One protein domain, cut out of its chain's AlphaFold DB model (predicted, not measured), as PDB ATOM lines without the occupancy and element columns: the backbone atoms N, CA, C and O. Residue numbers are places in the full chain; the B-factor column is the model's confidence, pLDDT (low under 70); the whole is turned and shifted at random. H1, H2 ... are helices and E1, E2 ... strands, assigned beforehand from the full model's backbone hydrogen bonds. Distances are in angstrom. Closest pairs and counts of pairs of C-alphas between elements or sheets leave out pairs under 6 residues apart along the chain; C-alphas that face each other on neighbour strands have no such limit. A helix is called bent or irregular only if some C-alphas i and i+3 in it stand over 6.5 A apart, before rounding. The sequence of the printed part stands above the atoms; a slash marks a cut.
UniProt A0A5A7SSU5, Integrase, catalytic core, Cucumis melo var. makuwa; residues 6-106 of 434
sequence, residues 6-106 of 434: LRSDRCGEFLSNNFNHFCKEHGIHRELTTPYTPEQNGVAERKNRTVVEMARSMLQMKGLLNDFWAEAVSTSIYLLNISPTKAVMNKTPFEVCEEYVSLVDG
ATOM      1  N   LEU A   6      82.804  -9.857 393.887       83.94
ATOM      2  CA  LEU A   6      82.418  -8.937 394.948       83.94
ATOM      3  C   LEU A   6      81.891  -7.639 394.342       83.94
ATOM      4  O   LEU A   6      82.617  -6.932 393.639       83.94
ATOM      5  N   ARG A   7      80.645  -7.303 394.683       85.44
ATOM      6  CA  ARG A   7      80.055  -5.999 394.387       85.44
ATOM      7  C   ARG A   7      80.122  -5.092 395.611       85.44
ATOM      8  O   ARG A   7      79.666  -5.488 396.681       85.44
ATOM      9  N   SER A   8      80.666  -3.888 395.455       83.12
ATOM     10  CA  SER A   8      80.766  -2.892 396.530       83.12
ATOM     11  C   SER A   8      80.470  -1.482 396.020       83.12
ATOM     12  O   SER A   8      80.501  -1.220 394.815       83.12
ATOM     13  N   ASP A   9      80.213  -0.552 396.939       81.75
ATOM     14  CA  ASP A   9      80.265   0.866 396.598       81.75
ATOM     15  C   ASP A   9      81.704   1.340 396.346       81.75
ATOM     16  O   ASP A   9      82.690   0.600 396.458       81.75
ATOM     17  N   ARG A  10      81.799   2.613 395.960       79.12
ATOM     18  CA  ARG A  10      83.054   3.332 395.750       79.12
ATOM     19  C   ARG A  10      83.564   3.984 397.042       79.12
ATOM     20  O   ARG A  10      84.209   5.028 396.968       79.12
ATOM     21  N   CYS A  11      83.258   3.420 398.216       75.00
ATOM     22  CA  CYS A  11      83.815   3.915 399.473       75.00
ATOM     23  C   CYS A  11      85.349   3.792 399.453       75.00
ATOM     24  O   CYS A  11      85.900   2.854 398.870       75.00
ATOM     25  N   GLY A  12      86.049   4.749 400.073       75.06
ATOM     26  CA  GLY A  12      87.509   4.874 399.982       75.06
ATOM     27  C   GLY A  12      88.271   3.611 400.402       75.06
ATOM     28  O   GLY A  12      89.276   3.266 399.785       75.06
ATOM     29  N   GLU A  13      87.752   2.868 401.381       80.00
ATOM     30  CA  GLU A  13      88.325   1.599 401.851       80.00
ATOM     31  C   GLU A  13      88.332   0.528 400.748       80.00
ATOM     32  O   GLU A  13      89.351  -0.130 400.507       80.00
ATOM     33  N   PHE A  14      87.232   0.431 399.993       78.81
ATOM     34  CA  PHE A  14      87.093  -0.476 398.857       78.81
ATOM     35  C   PHE A  14      87.806   0.018 397.597       78.81
ATOM     36  O   PHE A  14      87.834  -0.710 396.611       78.81
ATOM     37  N   LEU A  15      88.376   1.222 397.579       81.06
ATOM     38  CA  LEU A  15      89.199   1.714 396.468       81.06
ATOM     39  C   LEU A  15      90.702   1.611 396.758       81.06
ATOM     40  O   LEU A  15      91.514   1.936 395.893       81.06
ATOM     41  N   SER A  16      91.081   1.145 397.950       86.25
ATOM     42  CA  SER A  16      92.480   1.044 398.350       86.25
ATOM     43  C   SER A  16      93.276   0.071 397.469       86.25
ATOM     44  O   SER A  16      92.797  -0.991 397.061       86.25
ATOM     45  N   ASN A  17      94.539   0.418 397.201       85.19
ATOM     46  CA  ASN A  17      95.451  -0.432 396.429       85.19
ATOM     47  C   ASN A  17      95.669  -1.796 397.100       85.19
ATOM     48  O   ASN A  17      95.726  -2.809 396.408       85.19
ATOM     49  N   ASN A  18      95.709  -1.822 398.436       87.88
ATOM     50  CA  ASN A  18      95.850  -3.049 399.220       87.88
ATOM     51  C   ASN A  18      94.670  -3.998 398.986       87.88
ATOM     52  O   ASN A  18      94.871  -5.178 398.709       87.88
ATOM     53  N   PHE A  19      93.439  -3.483 399.026       85.12
ATOM     54  CA  PHE A  19      92.250  -4.299 398.795       85.12
ATOM     55  C   PHE A  19      92.140  -4.760 397.334       85.12
ATOM     56  O   PHE A  19      91.770  -5.899 397.060       85.12
ATOM     57  N   ASN A  20      92.542  -3.915 396.380       85.06
ATOM     58  CA  ASN A  20      92.615  -4.303 394.970       85.06
ATOM     59  C   ASN A  20      93.641  -5.414 394.719       85.06
ATOM     60  O   ASN A  20      93.383  -6.299 393.903       85.06
ATOM     61  N   HIS A  21      94.789  -5.374 395.397       88.50
ATOM     62  CA  HIS A  21      95.789  -6.434 395.315       88.50
ATOM     63  C   HIS A  21      95.250  -7.740 395.907       88.50
ATOM     64  O   HIS A  21      95.250  -8.749 395.209       88.50
ATOM     65  N   PHE A  22      94.660  -7.685 397.105       87.94
ATOM     66  CA  PHE A  22      94.025  -8.834 397.754       87.94
ATOM     67  C   PHE A  22      92.991  -9.524 396.849       87.94
ATOM     68  O   PHE A  22      93.034 -10.742 396.675       87.94
ATOM     69  N   CYS A  23      92.092  -8.756 396.220       86.50
ATOM     70  CA  CYS A  23      91.101  -9.318 395.302       86.50
ATOM     71  C   CYS A  23      91.742  -9.963 394.067       86.50
ATOM     72  O   CYS A  23      91.272 -11.009 393.634       86.50
ATOM     73  N   LYS A  24      92.812  -9.378 393.514       85.50
ATOM     74  CA  LYS A  24      93.528  -9.955 392.365       85.50
ATOM     75  C   LYS A  24      94.238 -11.258 392.725       85.50
ATOM     76  O   LYS A  24      94.132 -12.210 391.962       85.50
ATOM     77  N   GLU A  25      94.915 -11.307 393.870       89.94
ATOM     78  CA  GLU A  25      95.598 -12.516 394.347       89.94
ATOM     79  C   GLU A  25      94.624 -13.675 394.583       89.94
ATOM     80  O   GLU A  25      94.940 -14.817 394.272       89.94
ATOM     81  N   HIS A  26      93.416 -13.377 395.066       85.00
ATOM     82  CA  HIS A  26      92.385 -14.383 395.343       85.00
ATOM     83  C   HIS A  26      91.431 -14.632 394.158       85.00
ATOM     84  O   HIS A  26      90.428 -15.325 394.321       85.00
ATOM     85  N   GLY A  27      91.702 -14.059 392.977       86.56
ATOM     86  CA  GLY A  27      90.877 -14.244 391.775       86.56
ATOM     87  C   GLY A  27      89.454 -13.671 391.870       86.56
ATOM     88  O   GLY A  27      88.568 -14.102 391.137       86.56
ATOM     89  N   ILE A  28      89.218 -12.709 392.766       88.69
ATOM     90  CA  ILE A  28      87.905 -12.110 393.021       88.69
ATOM     91  C   ILE A  28      87.628 -11.021 391.979       88.69
ATOM     92  O   ILE A  28      88.265  -9.961 391.979       88.69
ATOM     93  N   HIS A  29      86.628 -11.237 391.123       86.75
ATOM     94  CA  HIS A  29      86.162 -10.219 390.187       86.75
ATOM     95  C   HIS A  29      85.452  -9.079 390.927       86.75
ATOM     96  O   HIS A  29      84.616  -9.300 391.803       86.75
ATOM     97  N   ARG A  30      85.766  -7.832 390.573       84.50
ATOM     98  CA  ARG A  30      85.264  -6.655 391.284       84.50
ATOM     99  C   ARG A  30      84.244  -5.875 390.479       84.50
ATOM    100  O   ARG A  30      84.533  -5.403 389.386       84.50
ATOM    101  N   GLU A  31      83.088  -5.651 391.088       85.50
ATOM    102  CA  GLU A  31      82.017  -4.824 390.542       85.50
ATOM    103  C   GLU A  31      81.812  -3.598 391.432       85.50
ATOM    104  O   GLU A  31      81.428  -3.706 392.595       85.50
ATOM    105  N   LEU A  32      82.073  -2.409 390.897       82.00
ATOM    106  CA  LEU A  32      81.795  -1.160 391.601       82.00
ATOM    107  C   LEU A  32      80.421  -0.648 391.192       82.00
ATOM    108  O   LEU A  32      80.138  -0.538 389.996       82.00
ATOM    109  N   THR A  33      79.592  -0.279 392.165       79.88
ATOM    110  CA  THR A  33      78.317   0.370 391.855       79.88
ATOM    111  C   THR A  33      78.530   1.710 391.157       79.88
ATOM    112  O   THR A  33      79.569   2.383 391.283       79.88
ATOM    113  N   THR A  34      77.543   2.090 390.350       75.69
ATOM    114  CA  THR A  34      77.528   3.403 389.715       75.69
ATOM    115  C   THR A  34      77.342   4.495 390.777       75.69
ATOM    116  O   THR A  34      76.596   4.305 391.741       75.69
ATOM    117  N   PRO A  35      78.030   5.646 390.658       65.94
ATOM    118  CA  PRO A  35      77.795   6.773 391.553       65.94
ATOM    119  C   PRO A  35      76.324   7.203 391.500       65.94
ATOM    120  O   PRO A  35      75.735   7.226 390.422       65.94
ATOM    121  N   TYR A  36      75.753   7.571 392.651       56.81
ATOM    122  CA  TYR A  36      74.368   8.055 392.790       56.81
ATOM    123  C   TYR A  36      73.251   7.039 392.475       56.81
ATOM    124  O   TYR A  36      72.108   7.446 392.290       56.81
ATOM    125  N   THR A  37      73.538   5.731 392.475       65.56
ATOM    126  CA  THR A  37      72.517   4.663 392.363       65.56
ATOM    127  C   THR A  37      72.494   3.765 393.613       65.56
ATOM    128  O   THR A  37      72.998   2.634 393.568       65.56
ATOM    129  N   PRO A  38      71.967   4.250 394.756       57.75
ATOM    130  CA  PRO A  38      71.936   3.498 396.018       57.75
ATOM    131  C   PRO A  38      71.120   2.194 395.931       57.75
ATOM    132  O   PRO A  38      71.363   1.243 396.674       57.75
ATOM    133  N   GLU A  39      70.202   2.077 394.969       62.88
ATOM    134  CA  GLU A  39      69.352   0.899 394.771       62.88
ATOM    135  C   GLU A  39      70.164  -0.374 394.487       62.88
ATOM    136  O   GLU A  39      69.743  -1.472 394.866       62.88
ATOM    137  N   GLN A  40      71.346  -0.236 393.871       66.62
ATOM    138  CA  GLN A  40      72.228  -1.355 393.523       66.62
ATOM    139  C   GLN A  40      72.809  -2.073 394.754       66.62
ATOM    140  O   GLN A  40      73.106  -3.266 394.668       66.62
ATOM    141  N   ASN A  41      72.906  -1.388 395.900       74.31
ATOM    142  CA  ASN A  41      73.405  -1.943 397.165       74.31
ATOM    143  C   ASN A  41      72.300  -2.265 398.175       74.31
ATOM    144  O   ASN A  41      72.576  -2.765 399.269       74.31
ATOM    145  N   GLY A  42      71.033  -2.078 397.798       73.44
ATOM    146  CA  GLY A  42      69.908  -2.206 398.720       73.44
ATOM    147  C   GLY A  42      69.789  -3.580 399.394       73.44
ATOM    148  O   GLY A  42      69.207  -3.678 400.470       73.44
ATOM    149  N   VAL A  43      70.324  -4.659 398.810       74.75
ATOM    150  CA  VAL A  43      70.336  -5.993 399.448       74.75
ATOM    151  C   VAL A  43      71.278  -6.026 400.656       74.75
ATOM    152  O   VAL A  43      70.860  -6.459 401.733       74.75
ATOM    153  N   ALA A  44      72.511  -5.543 400.491       75.69
ATOM    154  CA  ALA A  44      73.508  -5.487 401.557       75.69
ATOM    155  C   ALA A  44      73.092  -4.486 402.645       75.69
ATOM    156  O   ALA A  44      73.109  -4.817 403.827       75.69
ATOM    157  N   GLU A  45      72.599  -3.309 402.255       77.38
ATOM    158  CA  GLU A  45      72.125  -2.288 403.195       77.38
ATOM    159  C   GLU A  45      70.951  -2.777 404.048       77.38
ATOM    160  O   GLU A  45      70.948  -2.610 405.270       77.38
ATOM    161  N   ARG A  46      69.962  -3.444 403.431       76.75
ATOM    162  CA  ARG A  46      68.843  -4.041 404.174       76.75
ATOM    163  C   ARG A  46      69.332  -5.081 405.172       76.75
ATOM    164  O   ARG A  46      68.831  -5.103 406.292       76.75
ATOM    165  N   LYS A  47      70.300  -5.917 404.782       80.06
ATOM    166  CA  LYS A  47      70.863  -6.943 405.666       80.06
ATOM    167  C   LYS A  47      71.627  -6.313 406.834       80.06
ATOM    168  O   LYS A  47      71.378  -6.702 407.972       80.06
ATOM    169  N   ASN A  48      72.464  -5.310 406.573       80.75
ATOM    170  CA  ASN A  48      73.204  -4.582 407.604       80.75
ATOM    171  C   ASN A  48      72.259  -3.917 408.606       80.75
ATOM    172  O   ASN A  48      72.454  -4.047 409.812       80.75
ATOM    173  N   ARG A  49      71.181  -3.283 408.126       77.94
ATOM    174  CA  ARG A  49      70.151  -2.706 408.998       77.94
ATOM    175  C   ARG A  49      69.502  -3.761 409.891       77.94
ATOM    176  O   ARG A  49      69.414  -3.538 411.090       77.94
ATOM    177  N   THR A  50      69.109  -4.914 409.347       73.94
ATOM    178  CA  THR A  50      68.529  -6.004 410.150       73.94
ATOM    179  C   THR A  50      69.492  -6.492 411.235       73.94
ATOM    180  O   THR A  50      69.081  -6.654 412.379       73.94
ATOM    181  N   VAL A  51      70.774  -6.689 410.909       77.81
ATOM    182  CA  VAL A  51      71.793  -7.122 411.883       77.81
ATOM    183  C   VAL A  51      71.960  -6.089 413.002       77.81
ATOM    184  O   VAL A  51      71.957  -6.448 414.177       77.81
ATOM    185  N   VAL A  52      72.056  -4.808 412.647       82.62
ATOM    186  CA  VAL A  52      72.199  -3.697 413.602       82.62
ATOM    187  C   VAL A  52      70.968  -3.570 414.500       82.62
ATOM    188  O   VAL A  52      71.114  -3.424 415.711       82.62
ATOM    189  N   GLU A  53      69.761  -3.649 413.941       75.56
ATOM    190  CA  GLU A  53      68.510  -3.567 414.704       75.56
ATOM    191  C   GLU A  53      68.356  -4.747 415.674       75.56
ATOM    192  O   GLU A  53      67.976  -4.538 416.829       75.56
ATOM    193  N   MET A  54      68.714  -5.968 415.258       68.88
ATOM    194  CA  MET A  54      68.715  -7.147 416.130       68.88
ATOM    195  C   MET A  54      69.738  -7.015 417.263       68.88
ATOM    196  O   MET A  54      69.384  -7.212 418.428       68.88
ATOM    197  N   ALA A  55      70.978  -6.624 416.952       74.38
ATOM    198  CA  ALA A  55      72.040  -6.465 417.943       74.38
ATOM    199  C   ALA A  55      71.689  -5.389 418.980       74.38
ATOM    200  O   ALA A  55      71.773  -5.631 420.186       74.38
ATOM    201  N   ARG A  56      71.205  -4.228 418.522       72.44
ATOM    202  CA  ARG A  56      70.725  -3.147 419.395       72.44
ATOM    203  C   ARG A  56      69.587  -3.613 420.287       72.44
ATOM    204  O   ARG A  56      69.650  -3.393 421.492       72.44
ATOM    205  N   SER A  57      68.588  -4.286 419.719       66.69
ATOM    206  CA  SER A  57      67.434  -4.777 420.479       66.69
ATOM    207  C   SER A  57      67.855  -5.762 421.572       66.69
ATOM    208  O   SER A  57      67.369  -5.667 422.698       66.69
ATOM    209  N   MET A  58      68.802  -6.661 421.283       68.88
ATOM    210  CA  MET A  58      69.329  -7.614 422.264       68.88
ATOM    211  C   MET A  58      70.081  -6.931 423.410       68.88
ATOM    212  O   MET A  58      69.798  -7.214 424.575       68.88
ATOM    213  N   LEU A  59      70.998  -6.011 423.095       67.62
ATOM    214  CA  LEU A  59      71.782  -5.293 424.106       67.62
ATOM    215  C   LEU A  59      70.895  -4.422 424.990       67.62
ATOM    216  O   LEU A  59      70.964  -4.479 426.219       67.62
ATOM    217  N   GLN A  60      70.012  -3.654 424.357       65.94
ATOM    218  CA  GLN A  60      69.154  -2.694 425.033       65.94
ATOM    219  C   GLN A  60      68.114  -3.375 425.928       65.94
ATOM    220  O   GLN A  60      67.863  -2.905 427.036       65.94
ATOM    221  N   MET A  61      67.536  -4.502 425.500       56.16
ATOM    222  CA  MET A  61      66.519  -5.210 426.286       56.16
ATOM    223  C   MET A  61      67.079  -5.819 427.579       56.16
ATOM    224  O   MET A  61      66.353  -5.966 428.562       56.16
ATOM    225  N   LYS A  62      68.367  -6.176 427.594       58.44
ATOM    226  CA  LYS A  62      69.039  -6.759 428.764       58.44
ATOM    227  C   LYS A  62      69.891  -5.772 429.552       58.44
ATOM    228  O   LYS A  62      70.449  -6.165 430.571       58.44
ATOM    229  N   GLY A  63      69.956  -4.513 429.123       64.88
ATOM    230  CA  GLY A  63      70.801  -3.505 429.761       64.88
ATOM    231  C   GLY A  63      72.288  -3.858 429.690       64.88
ATOM    232  O   GLY A  63      73.031  -3.548 430.618       64.88
ATOM    233  N   LEU A  64      72.712  -4.549 428.626       70.12
ATOM    234  CA  LEU A  64      74.118  -4.870 428.403       70.12
ATOM    235  C   LEU A  64      74.863  -3.628 427.906       70.12
ATOM    236  O   LEU A  64      74.311  -2.809 427.169       70.12
ATOM    237  N   LEU A  65      76.125  -3.495 428.316       69.81
ATOM    238  CA  LEU A  65      77.003  -2.424 427.849       69.81
ATOM    239  C   LEU A  65      77.289  -2.577 426.347       69.81
ATOM    240  O   LEU A  65      77.258  -3.679 425.799       69.81
ATOM    241  N   ASN A  66      77.627  -1.471 425.681       76.50
ATOM    242  CA  ASN A  66      78.021  -1.498 424.268       76.50
ATOM    243  C   ASN A  66      79.331  -2.266 424.022       76.50
ATOM    244  O   ASN A  66      79.625  -2.598 422.879       76.50
ATOM    245  N   ASP A  67      80.077  -2.606 425.074       77.56
ATOM    246  CA  ASP A  67      81.257  -3.473 424.998       77.56
ATOM    247  C   ASP A  67      80.919  -4.855 424.411       77.56
ATOM    248  O   ASP A  67      81.775  -5.494 423.811       77.56
ATOM    249  N   PHE A  68      79.650  -5.274 424.508       70.31
ATOM    250  CA  PHE A  68      79.113  -6.516 423.941       70.31
ATOM    251  C   PHE A  68      78.624  -6.377 422.489       70.31
ATOM    252  O   PHE A  68      77.918  -7.249 421.972       70.31
ATOM    253  N   TRP A  69      78.912  -5.254 421.825       77.38
ATOM    254  CA  TRP A  69      78.442  -4.982 420.467       77.38
ATOM    255  C   TRP A  69      78.856  -6.069 419.478       77.38
ATOM    256  O   TRP A  69      78.029  -6.539 418.694       77.38
ATOM    257  N   ALA A  70      80.114  -6.503 419.536       74.50
ATOM    258  CA  ALA A  70      80.639  -7.523 418.638       74.50
ATOM    259  C   ALA A  70      79.931  -8.874 418.839       74.50
ATOM    260  O   ALA A  70      79.552  -9.527 417.865       74.50
ATOM    261  N   GLU A  71      79.683  -9.263 420.088       74.06
ATOM    262  CA  GLU A  71      78.990 -10.492 420.472       74.06
ATOM    263  C   GLU A  71      77.514 -10.453 420.058       74.06
ATOM    264  O   GLU A  71      76.992 -11.430 419.515       74.06
ATOM    265  N   ALA A  72      76.841  -9.315 420.241       69.50
ATOM    266  CA  ALA A  72      75.450  -9.134 419.833       69.50
ATOM    267  C   ALA A  72      75.289  -9.151 418.307       69.50
ATOM    268  O   ALA A  72      74.337  -9.743 417.785       69.50
ATOM    269  N   VAL A  73      76.228  -8.551 417.572       77.69
ATOM    270  CA  VAL A  73      76.275  -8.619 416.106       77.69
ATOM    271  C   VAL A  73      76.546 -10.053 415.646       77.69
ATOM    272  O   VAL A  73      75.811 -10.561 414.800       77.69
ATOM    273  N   SER A  74      77.527 -10.738 416.238       70.44
ATOM    274  CA  SER A  74      77.844 -12.141 415.937       70.44
ATOM    275  C   SER A  74      76.642 -13.060 416.172       70.44
ATOM    276  O   SER A  74      76.262 -13.825 415.286       70.44
ATOM    277  N   THR A  75      75.961 -12.900 417.308       67.94
ATOM    278  CA  THR A  75      74.727 -13.632 417.626       67.94
ATOM    279  C   THR A  75      73.632 -13.339 416.604       67.94
ATOM    280  O   THR A  75      72.974 -14.259 416.122       67.94
ATOM    281  N   SER A  76      73.445 -12.070 416.226       69.19
ATOM    282  CA  SER A  76      72.447 -11.692 415.216       69.19
ATOM    283  C   SER A  76      72.712 -12.391 413.883       69.19
ATOM    284  O   SER A  76      71.790 -12.930 413.273       69.19
ATOM    285  N   ILE A  77      73.972 -12.412 413.440       74.44
ATOM    286  CA  ILE A  77      74.397 -13.066 412.199       74.44
ATOM    287  C   ILE A  77      74.185 -14.579 412.291       74.44
ATOM    288  O   ILE A  77      73.609 -15.164 411.374       74.44
ATOM    289  N   TYR A  78      74.585 -15.198 413.402       69.06
ATOM    290  CA  TYR A  78      74.385 -16.623 413.642       69.06
ATOM    291  C   TYR A  78      72.905 -17.001 413.532       69.06
ATOM    292  O   TYR A  78      72.549 -17.846 412.713       69.06
ATOM    293  N   LEU A  79      72.032 -16.300 414.266       58.16
ATOM    294  CA  LEU A  79      70.585 -16.521 414.237       58.16
ATOM    295  C   LEU A  79      70.004 -16.359 412.828       58.16
ATOM    296  O   LEU A  79      69.169 -17.162 412.414       58.16
ATOM    297  N   LEU A  80      70.445 -15.349 412.074       68.75
ATOM    298  CA  LEU A  80      69.997 -15.132 410.697       68.75
ATOM    299  C   LEU A  80      70.442 -16.249 409.746       68.75
ATOM    300  O   LEU A  80      69.702 -16.564 408.815       68.75
ATOM    301  N   ASN A  81      71.614 -16.842 409.972       68.81
ATOM    302  CA  ASN A  81      72.157 -17.902 409.125       68.81
ATOM    303  C   ASN A  81      71.524 -19.271 409.405       68.81
ATOM    304  O   ASN A  81      71.438 -20.078 408.486       68.81
ATOM    305  N   ILE A  82      71.026 -19.515 410.619       60.44
ATOM    306  CA  ILE A  82      70.307 -20.753 410.979       60.44
ATOM    307  C   ILE A  82      68.778 -20.616 410.899       60.44
ATOM    308  O   ILE A  82      68.047 -21.560 411.185       60.44
ATOM    309  N   SER A  83      68.265 -19.436 410.545       55.19
ATOM    310  CA  SER A  83      66.826 -19.211 410.391       55.19
ATOM    311  C   SER A  83      66.379 -19.468 408.947       55.19
ATOM    312  O   SER A  83      67.043 -19.010 408.014       55.19
ATOM    313  N   PRO A  84      65.220 -20.117 408.720       61.88
ATOM    314  CA  PRO A  84      64.665 -20.282 407.380       61.88
ATOM    315  C   PRO A  84      64.405 -18.933 406.699       61.88
ATOM    316  O   PRO A  84      63.881 -17.998 407.314       61.88
ATOM    317  N   THR A  85      64.712 -18.829 405.405       59.12
ATOM    318  CA  THR A  85      64.464 -17.610 404.620       59.12
ATOM    319  C   THR A  85      63.661 -17.921 403.367       59.12
ATOM    320  O   THR A  85      63.723 -19.016 402.836       59.12
ATOM    321  N   LYS A  86      62.918 -16.947 402.830       58.34
ATOM    322  CA  LYS A  86      62.190 -17.148 401.561       58.34
ATOM    323  C   LYS A  86      63.107 -17.316 400.347       58.34
ATOM    324  O   LYS A  86      62.643 -17.781 399.315       58.34
ATOM    325  N   ALA A  87      64.363 -16.880 400.457       66.25
ATOM    326  CA  ALA A  87      65.345 -16.989 399.385       66.25
ATOM    327  C   ALA A  87      65.842 -18.431 399.202       66.25
ATOM    328  O   ALA A  87      66.307 -18.773 398.123       66.25
ATOM    329  N   VAL A  88      65.716 -19.262 400.241       64.44
ATOM    330  CA  VAL A  88      66.165 -20.652 400.255       64.44
ATOM    331  C   VAL A  88      65.015 -21.538 400.724       64.44
ATOM    332  O   VAL A  88      64.585 -21.470 401.872       64.44
ATOM    333  N   MET A  89      64.486 -22.375 399.834       61.50
ATOM    334  CA  MET A  89      63.348 -23.230 400.162       61.50
ATOM    335  C   MET A  89      63.784 -24.411 401.037       61.50
ATOM    336  O   MET A  89      64.694 -25.144 400.668       61.50
ATOM    337  N   ASN A  90      63.104 -24.604 402.172       54.19
ATOM    338  CA  ASN A  90      63.268 -25.743 403.091       54.19
ATOM    339  C   ASN A  90      64.685 -25.964 403.658       54.19
ATOM    340  O   ASN A  90      64.932 -27.006 404.254       54.19
ATOM    341  N   LYS A  91      65.587 -24.991 403.503       61.91
ATOM    342  CA  LYS A  91      66.938 -24.992 404.069       61.91
ATOM    343  C   LYS A  91      67.267 -23.613 404.639       61.91
ATOM    344  O   LYS A  91      66.697 -22.590 404.243       61.91
ATOM    345  N   THR A  92      68.179 -23.582 405.589       68.50
ATOM    346  CA  THR A  92      68.753 -22.373 406.175       68.50
ATOM    347  C   THR A  92      69.932 -21.885 405.326       68.50
ATOM    348  O   THR A  92      70.555 -22.680 404.617       68.50
ATOM    349  N   PRO A  93      70.274 -20.583 405.362       72.69
ATOM    350  CA  PRO A  93      71.475 -20.083 404.695       72.69
ATOM    351  C   PRO A  93      72.757 -20.838 405.083       72.69
ATOM    352  O   PRO A  93      73.628 -21.016 404.238       72.69
ATOM    353  N   PHE A  94      72.858 -21.296 406.334       72.69
ATOM    354  CA  PHE A  94      73.973 -22.105 406.824       72.69
ATOM    355  C   PHE A  94      74.049 -23.464 406.119       72.69
ATOM    356  O   PHE A  94      75.092 -23.796 405.569       72.69
ATOM    357  N   GLU A  95      72.938 -24.206 406.053       70.38
ATOM    358  CA  GLU A  95      72.888 -25.521 405.389       70.38
ATOM    359  C   GLU A  95      73.243 -25.437 403.902       70.38
ATOM    360  O   GLU A  95      73.982 -26.274 403.398       70.38
ATOM    361  N   VAL A  96      72.772 -24.397 403.204       78.06
ATOM    362  CA  VAL A  96      73.140 -24.171 401.795       78.06
ATOM    363  C   VAL A  96      74.625 -23.871 401.645       78.06
ATOM    364  O   VAL A  96      75.248 -24.309 400.681       78.06
ATOM    365  N   CYS A  97      75.192 -23.097 402.569       76.38
ATOM    366  CA  CYS A  97      76.603 -22.749 402.518       76.38
ATOM    367  C   CYS A  97      77.489 -23.978 402.760       76.38
ATOM    368  O   CYS A  97      78.456 -24.163 402.028       76.38
ATOM    369  N   GLU A  98      77.147 -24.825 403.732       74.88
ATOM    370  CA  GLU A  98      77.867 -26.074 404.031       74.88
ATOM    371  C   GLU A  98      77.791 -27.078 402.875       74.88
ATOM    372  O   GLU A  98      78.809 -27.630 402.469       74.88
ATOM    373  N   GLU A  99      76.607 -27.267 402.286       75.81
ATOM    374  CA  GLU A  99      76.418 -28.130 401.113       75.81
ATOM    375  C   GLU A  99      77.215 -27.627 399.904       75.81
ATOM    376  O   GLU A  99      77.814 -28.408 399.172       75.81
ATOM    377  N   TYR A 100      77.284 -26.310 399.704       70.00
ATOM    378  CA  TYR A 100      78.109 -25.734 398.647       70.00
ATOM    379  C   TYR A 100      79.608 -25.940 398.900       70.00
ATOM    380  O   TYR A 100      80.361 -26.198 397.965       70.00
ATOM    381  N   VAL A 101      80.058 -25.827 400.153       66.31
ATOM    382  CA  VAL A 101      81.463 -26.051 400.522       66.31
ATOM    383  C   VAL A 101      81.850 -27.517 400.326       66.31
ATOM    384  O   VAL A 101      82.882 -27.779 399.715       66.31
ATOM    385  N   SER A 102      81.001 -28.462 400.735       65.25
ATOM    386  CA  SER A 102      81.269 -29.894 400.556       65.25
ATOM    387  C   SER A 102      81.271 -30.332 399.087       65.25
ATOM    388  O   SER A 102      82.069 -31.188 398.712       65.25
ATOM    389  N   LEU A 103      80.443 -29.713 398.237       63.34
ATOM    390  CA  LEU A 103      80.453 -29.936 396.787       63.34
ATOM    391  C   LEU A 103      81.745 -29.427 396.128       63.34
ATOM    392  O   LEU A 103      82.336 -30.126 395.313       63.34
ATOM    393  N   VAL A 104      82.209 -28.232 396.507       59.62
ATOM    394  CA  VAL A 104      83.415 -27.613 395.923       59.62
ATOM    395  C   VAL A 104      84.703 -28.303 396.390       59.62
ATOM    396  O   VAL A 104      85.635 -28.436 395.599       59.62
ATOM    397  N   ASP A 105      84.762 -28.777 397.637       53.81
ATOM    398  CA  ASP A 105      85.917 -29.536 398.138       53.81
ATOM    399  C   ASP A 105      85.961 -30.969 397.563       53.81
ATOM    400  O   ASP A 105      87.041 -31.538 397.401       53.81
ATOM    401  N   GLY A 106      84.809 -31.541 397.185       46.38
ATOM    402  CA  GLY A 106      84.716 -32.837 396.502       46.38
ATOM    403  C   GLY A 106      85.166 -32.811 395.034       46.38
ATOM    404  O   GLY A 106      85.765 -33.777 394.558       46.38
TER     405      GLY A 106
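AT A GLANCE: This is residues 6 to 106 of the 434 residues of the protein "Integrase, catalytic core" of Cucumis melo var. makuwa (UniProt A0A5A7SSU5). A small head, two short parallel strands E1 and E2 with helices H1 and H2 between them along the chain, sits at one end of the long helix H3. At the far end of H3 the chain turns, H4 packs steeply on residues 51 to 59, and H5 leads away from the end of H4, residues 98 to 106 sticking out as a free arm. The printed part has 101 residues in the order E1, H1, H2, E2, H3, H4, H5, mostly helix. It is loose, with a radius of gyration of the C-alphas of 17.0 A and spans of 43 by 37 by 26 A.

HOW THE PARTS SIT: E1, residues 6 to 8, and E2, residues 29 to 32, are parallel neighbours at 16 degrees, with N 6 and O 29 2.8 A apart and N 31 and O 6 2.9 A apart, within hydrogen-bond range. H1, residues 12 to 15, and H2, residues 17 to 25, lie between them in a strand-helix-strand unit, parallel strands joined through helices, with a right-handed crossover. H1 and H2 are close but not clearly touching, the closest C-alphas, Glu 13 and Phe 19, 7.7 A apart. H3, residues 38 to 62, has a kink of 44 degrees near residue 45. H4, residues 66 to 82, touches H3 at a steep tilt of 62 degrees, opposite ways, closest at the C-alphas of Ala 55 and Ala 72, 4.7 A. H5, residues 93 to 106, touches residues 80 to 82 of H4 with residues 93 to 95 alone, closest at the C-alphas of Asn 81 and Pro 93, 5.0 A; the steep tilt of 69.9 degrees is only just short of about perpendicular, the same way. H3 and H5 are apart. Every O i to N i+4 pair is within hydrogen-bond range in H2 and H5, 18 of 21 in H3 and 11 of 13 in H4; H1 is too short for one.

IN THESE COORDINATES: E1 begins at C-alpha 6 (82.418, -8.937, 394.948). H3 measures 34.4 A, H4 24.6 A and H5 20.1 A, ending at C-alpha 106 (84.716, -32.837, 396.502). H3 and H4 are irregular: C-alphas 40 and 43 are 7.8 A apart, and 67 and 70 7.6 A.

THE WHOLE: The C-alphas farthest apart, Gly 63 and Gly 106, are 46.5 A apart. The printed part has no cut and no long link. Its mean pLDDT is 73.0, with low stretches among them residues 78 to 92.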